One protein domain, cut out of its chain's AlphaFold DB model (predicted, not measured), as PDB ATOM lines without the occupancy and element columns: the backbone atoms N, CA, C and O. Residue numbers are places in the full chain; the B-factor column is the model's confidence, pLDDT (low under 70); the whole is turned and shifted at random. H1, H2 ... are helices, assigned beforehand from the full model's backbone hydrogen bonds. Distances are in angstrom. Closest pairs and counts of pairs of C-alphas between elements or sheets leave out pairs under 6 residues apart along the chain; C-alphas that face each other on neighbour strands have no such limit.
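AT A GLANCE: This is residues 32 to 75 of the 85 residues of an uncharacterized protein of Methanosarcinales archaeon ANME-2c ERB4 (UniProt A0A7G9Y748). A long helix, H1, and a shorter one, H2, meet near their ends as an L, with H2 turned off at the far end of H1. The free ends, residues 32 to 50 and 69 to 75, stick out from this corner. The printed part has 44 residues with two named helices, H1 then H2, and no named strand: all helix. It is only just extended, close to loose, with a radius of gyration of the C-alphas of 14.2 A, and spans 38 by 20 by 14 A.

HOW THE PARTS SIT: H1, residues 36 to 56, and H2, residues 62 to 75, are close but not clearly touching. Their closest C-alphas, those of Leu 54 and Phe 65, are 7.9 A apart. Their lines are about perpendicular, at 85 degrees. In H1 and H2 every O i to N i+4 pair is within hydrogen-bond range.

IN THESE COORDINATES: H1 begins at C-alpha 36 (32.849, 111.496, 6.796) and measures 30.7 A from first to last C-alpha. H2 measures 19.9 A and ends at C-alpha 75 (1.843, 124.289, 21.009).

THE WHOLE: The two C-alphas farthest apart, those of Gly 35 and Asn 75, are 38.3 A apart. The link from H1 to H2 is tight. The printed part has no cut, and no printed residue is under 70 in pLDDT.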
ATOM      1  N   GLN A  32      31.123 105.927  11.103       94.12
ATOM      2  CA  GLN A  32      31.922 104.728  11.359       94.12
ATOM      3  C   GLN A  32      31.887 103.731  10.192       94.12
ATOM      4  O   GLN A  32      32.885 103.057   9.935       94.12
ATOM      5  N   LYS A  33      30.745 103.587   9.509       95.88
ATOM      6  CA  LYS A  33      30.564 102.595   8.437       95.88
ATOM      7  C   LYS A  33      30.901 103.114   7.048       95.88
ATOM      8  O   LYS A  33      31.404 102.338   6.239       95.88
ATOM      9  N   PHE A  34      30.621 104.384   6.776       94.00
ATOM     10  CA  PHE A  34      30.674 104.962   5.432       94.00
ATOM     11  C   PHE A  34      31.625 106.165   5.328       94.00
ATOM     12  O   PHE A  34      31.867 106.663   4.232       94.00
ATOM     13  N   GLY A  35      32.221 106.595   6.444       90.31
ATOM     14  CA  GLY A  35      33.172 107.703   6.491       90.31
ATOM     15  C   GLY A  35      32.507 109.080   6.512       90.31
ATOM     16  O   GLY A  35      31.287 109.221   6.451       90.31
ATOM     17  N   ASN A  36      33.333 110.124   6.608       86.62
ATOM     18  CA  ASN A  36      32.849 111.496   6.796       86.62
ATOM     19  C   ASN A  36      32.088 112.048   5.578       86.62
ATOM     20  O   ASN A  36      31.135 112.796   5.768       86.62
ATOM     21  N   GLY A  37      32.461 111.661   4.352       92.06
ATOM     22  CA  GLY A  37      31.772 112.118   3.135       92.06
ATOM     23  C   GLY A  37      30.311 111.662   3.068       92.06
ATOM     24  O   GLY A  37      29.439 112.424   2.672       92.06
ATOM     25  N   ALA A  38      30.010 110.464   3.575       93.06
ATOM     26  CA  ALA A  38      28.641 109.958   3.621       93.06
ATOM     27  C   ALA A  38      27.747 110.734   4.605       93.06
ATOM     28  O   ALA A  38      26.539 110.831   4.393       93.06
ATOM     29  N   LEU A  39      28.317 111.300   5.678       91.94
ATOM     30  CA  LEU A  39      27.561 112.168   6.584       91.94
ATOM     31  C   LEU A  39      27.193 113.494   5.903       91.94
ATOM     32  O   LEU A  39      26.099 114.008   6.124       91.94
ATOM     33  N   GLU A  40      28.085 114.037   5.075       91.62
ATOM     34  CA  GLU A  40      27.814 115.240   4.286       91.62
ATOM     35  C   GLU A  40      26.696 114.994   3.267       91.62
ATOM     36  O   GLU A  40      25.708 115.727   3.265       91.62
ATOM     37  N   GLU A  41      26.777 113.906   2.495       94.31
ATOM     38  CA  GLU A  41      25.718 113.501   1.558       94.31
ATOM     39  C   GLU A  41      24.370 113.291   2.262       94.31
ATOM     40  O   GLU A  41      23.330 113.756   1.788       94.31
ATOM     41  N   TYR A  42      24.384 112.636   3.426       91.12
ATOM     42  CA  TYR A  42      23.194 112.460   4.252       91.12
ATOM     43  C   TYR A  42      22.601 113.805   4.689       91.12
ATOM     44  O   TYR A  42      21.394 114.016   4.567       91.12
ATOM     45  N   ASN A  43      23.428 114.743   5.153       90.69
ATOM     46  CA  ASN A  43      22.962 116.069   5.555       90.69
ATOM     47  C   ASN A  43      22.387 116.863   4.375       90.69
ATOM     48  O   ASN A  43      21.354 117.511   4.541       90.69
ATOM     49  N   CYS A  44      22.995 116.785   3.187       94.50
ATOM     50  CA  CYS A  44      22.448 117.393   1.972       94.50
ATOM     51  C   CYS A  44      21.064 116.826   1.633       94.50
ATOM     52  O   CYS A  44      20.125 117.592   1.419       94.50
ATOM     53  N   LEU A  45      20.907 115.499   1.672       94.38
ATOM     54  CA  LEU A  45      19.618 114.844   1.434       94.38
ATOM     55  C   LEU A  45      18.544 115.317   2.424       94.38
ATOM     56  O   LEU A  45      17.426 115.640   2.020       94.38
ATOM     57  N   ILE A  46      18.874 115.368   3.717       92.06
ATOM     58  CA  ILE A  46      17.942 115.824   4.756       92.06
ATOM     59  C   ILE A  46      17.587 117.303   4.566       92.06
ATOM     60  O   ILE A  46      16.426 117.676   4.745       92.06
ATOM     61  N   ALA A  47      18.545 118.146   4.173       91.75
ATOM     62  CA  ALA A  47      18.298 119.558   3.894       91.75
ATOM     63  C   ALA A  47      17.334 119.745   2.710       91.75
ATOM     64  O   ALA A  47      16.373 120.507   2.820       91.75
ATOM     65  N   ASP A  48      17.525 118.997   1.621       94.62
ATOM     66  CA  ASP A  48      16.637 119.039   0.455       94.62
ATOM     67  C   ASP A  48      15.218 118.578   0.802       94.62
ATOM     68  O   ASP A  48      14.235 119.237   0.449       94.62
ATOM     69  N   GLN A  49      15.098 117.479   1.553       94.44
ATOM     70  CA  GLN A  49      13.809 116.989   2.042       94.44
ATOM     71  C   GLN A  49      13.126 118.013   2.953       94.44
ATOM     72  O   GLN A  49      11.929 118.269   2.805       94.44
ATOM     73  N   SER A  50      13.889 118.647   3.846       90.12
ATOM     74  CA  SER A  50      13.386 119.706   4.723       90.12
ATOM     75  C   SER A  50      12.884 120.895   3.906       90.12
ATOM     76  O   SER A  50      11.785 121.384   4.142       90.12
ATOM     77  N   ALA A  51      13.625 121.321   2.880       89.19
ATOM     78  CA  ALA A  51      13.208 122.408   2.000       89.19
ATOM     79  C   ALA A  51      11.913 122.082   1.235       89.19
ATOM     80  O   ALA A  51      11.061 122.953   1.061       89.19
ATOM     81  N   VAL A  52      11.731 120.832   0.789       93.56
ATOM     82  CA  VAL A  52      10.472 120.374   0.175       93.56
ATOM     83  C   VAL A  52       9.314 120.445   1.171       93.56
ATOM     84  O   VAL A  52       8.250 120.952   0.820       93.56
ATOM     85  N   GLN A  53       9.517 119.988   2.408       91.81
ATOM     86  CA  GLN A  53       8.490 120.041   3.452       91.81
ATOM     87  C   GLN A  53       8.115 121.477   3.824       91.81
ATOM     88  O   GLN A  53       6.931 121.794   3.892       91.81
ATOM     89  N   LEU A  54       9.101 122.358   4.013       90.25
ATOM     90  CA  LEU A  54       8.871 123.772   4.321       90.25
ATOM     91  C   LEU A  54       8.038 124.451   3.229       90.25
ATOM     92  O   LEU A  54       7.035 125.092   3.534       90.25
ATOM     93  N   ARG A  55       8.373 124.220   1.952       90.12
ATOM     94  CA  ARG A  55       7.575 124.722   0.823       90.12
ATOM     95  C   ARG A  55       6.149 124.169   0.815       90.12
ATOM     96  O   ARG A  55       5.214 124.921   0.577       90.12
ATOM     97  N   ALA A  56       5.961 122.880   1.107       92.88
ATOM     98  CA  ALA A  56       4.625 122.280   1.195       92.88
ATOM     99  C   ALA A  56       3.773 122.866   2.339       92.88
ATOM    100  O   ALA A  56       2.546 122.829   2.275       92.88
ATOM    101  N   MET A  57       4.421 123.424   3.366       89.38
ATOM    102  CA  MET A  57       3.790 124.154   4.468       89.38
ATOM    103  C   MET A  57       3.657 125.661   4.202       89.38
ATOM    104  O   MET A  57       3.261 126.388   5.109       89.38
ATOM    105  N   TRP A  58       3.959 126.133   2.986       91.38
ATOM    106  CA  TRP A  58       3.941 127.554   2.613       91.38
ATOM    107  C   TRP A  58       4.909 128.422   3.435       91.38
ATOM    108  O   TRP A  58       4.680 129.611   3.637       91.38
ATOM    109  N   ILE A  59       6.007 127.827   3.913       92.06
ATOM    110  CA  ILE A  59       7.090 128.530   4.603       92.06
ATOM    111  C   ILE A  59       8.126 128.929   3.553       92.06
ATOM    112  O   ILE A  59       8.949 128.111   3.131       92.06
ATOM    113  N   GLU A  60       8.068 130.184   3.108       90.56
ATOM    114  CA  GLU A  60       8.856 130.673   1.966       90.56
ATOM    115  C   GLU A  60       9.929 131.696   2.356       90.56
ATOM    116  O   GLU A  60      10.862 131.937   1.587       90.56
ATOM    117  N   SER A  61       9.849 132.265   3.562       91.31
ATOM    118  CA  SER A  61      10.839 133.207   4.080       91.31
ATOM    119  C   SER A  61      11.427 132.770   5.430       91.31
ATOM    120  O   SER A  61      10.798 132.024   6.187       91.31
ATOM    121  N   PRO A  62      12.627 133.268   5.798       88.81
ATOM    122  CA  PRO A  62      13.179 133.061   7.137       88.81
ATOM    123  C   PRO A  62      12.246 133.533   8.263       88.81
ATOM    124  O   PRO A  62      12.244 132.945   9.344       88.81
ATOM    125  N   ALA A  63      11.444 134.574   8.013       92.00
ATOM    126  CA  ALA A  63      10.464 135.074   8.972       92.00
ATOM    127  C   ALA A  63       9.319 134.071   9.178       92.00
ATOM    128  O   ALA A  63       8.983 133.766  10.321       92.00
ATOM    129  N   ASP A  64       8.785 133.494   8.096       89.81
ATOM    130  CA  ASP A  64       7.733 132.472   8.172       89.81
ATOM    131  C   ASP A  64       8.223 131.232   8.918       89.81
ATOM    132  O   ASP A  64       7.497 130.662   9.730       89.81
ATOM    133  N   PHE A  65       9.482 130.842   8.695       89.19
ATOM    134  CA  PHE A  65      10.090 129.726   9.411       89.19
ATOM    135  C   PHE A  65      10.162 130.003  10.914       89.19
ATOM    136  O   PHE A  65       9.749 129.162  11.713       89.19
ATOM    137  N   ALA A  66      10.653 131.182  11.305       88.94
ATOM    138  CA  ALA A  66      10.764 131.562  12.709       88.94
ATOM    139  C   ALA A  66       9.391 131.591  13.400       88.94
ATOM    140  O   ALA A  66       9.248 131.061  14.502       88.94
ATOM    141  N   ILE A  67       8.374 132.149  12.736       90.00
ATOM    142  CA  ILE A  67       6.997 132.183  13.243       90.00
ATOM    143  C   ILE A  67       6.438 130.764  13.361       90.00
ATOM    144  O   ILE A  67       5.916 130.396  14.414       90.00
ATOM    145  N   SER A  68       6.579 129.946  12.316       88.12
ATOM    146  CA  SER A  68       6.103 128.564  12.326       88.12
ATOM    147  C   SER A  68       6.760 127.754  13.437       88.12
ATOM    148  O   SER A  68       6.076 126.960  14.083       88.12
ATOM    149  N   GLN A  69       8.060 127.949  13.687       86.88
ATOM    150  CA  GLN A  69       8.723 127.259  14.785       86.88
ATOM    151  C   GLN A  69       8.276 127.761  16.153       86.88
ATOM    152  O   GLN A  69       8.039 126.958  17.048       86.88
ATOM    153  N   ALA A  70       8.106 129.072  16.324       84.19
ATOM    154  CA  ALA A  70       7.590 129.623  17.572       84.19
ATOM    155  C   ALA A  70       6.200 129.052  17.902       84.19
ATOM    156  O   ALA A  70       5.962 128.644  19.035       84.19
ATOM    157  N   VAL A  71       5.314 128.947  16.904       85.62
ATOM    158  CA  VAL A  71       3.982 128.339  17.056       85.62
ATOM    159  C   VAL A  71       4.081 126.849  17.386       85.62
ATOM    160  O   VAL A  71       3.403 126.382  18.298       85.62
ATOM    161  N   TYR A  72       4.923 126.097  16.674       83.75
ATOM    162  CA  TYR A  72       5.129 124.671  16.939       83.75
ATOM    163  C   TYR A  72       5.637 124.431  18.367       83.75
ATOM    164  O   TYR A  72       5.061 123.627  19.100       83.75
ATOM    165  N   CYS A  73       6.657 125.181  18.788       79.94
ATOM    166  CA  CYS A  73       7.197 125.114  20.140       79.94
ATOM    167  C   CYS A  73       6.160 125.509  21.194       79.94
ATOM    168  O   CYS A  73       5.993 124.773  22.161       79.94
ATOM    169  N   ALA A  74       5.419 126.603  20.994       80.06
ATOM    170  CA  ALA A  74       4.376 127.035  21.923       80.06
ATOM    171  C   ALA A  74       3.262 125.986  22.078       80.06
ATOM    172  O   ALA A  74       2.783 125.749  23.182       80.06
ATOM    173  N   ASN A  75       2.876 125.324  20.985       77.94
ATOM    174  CA  ASN A  75       1.843 124.289  21.009       77.94
ATOM    175  C   ASN A  75       2.291 123.004  21.719       77.94
ATOM    176  O   ASN A  75       1.453 122.304  22.283       77.94
TER     177      ASN A  75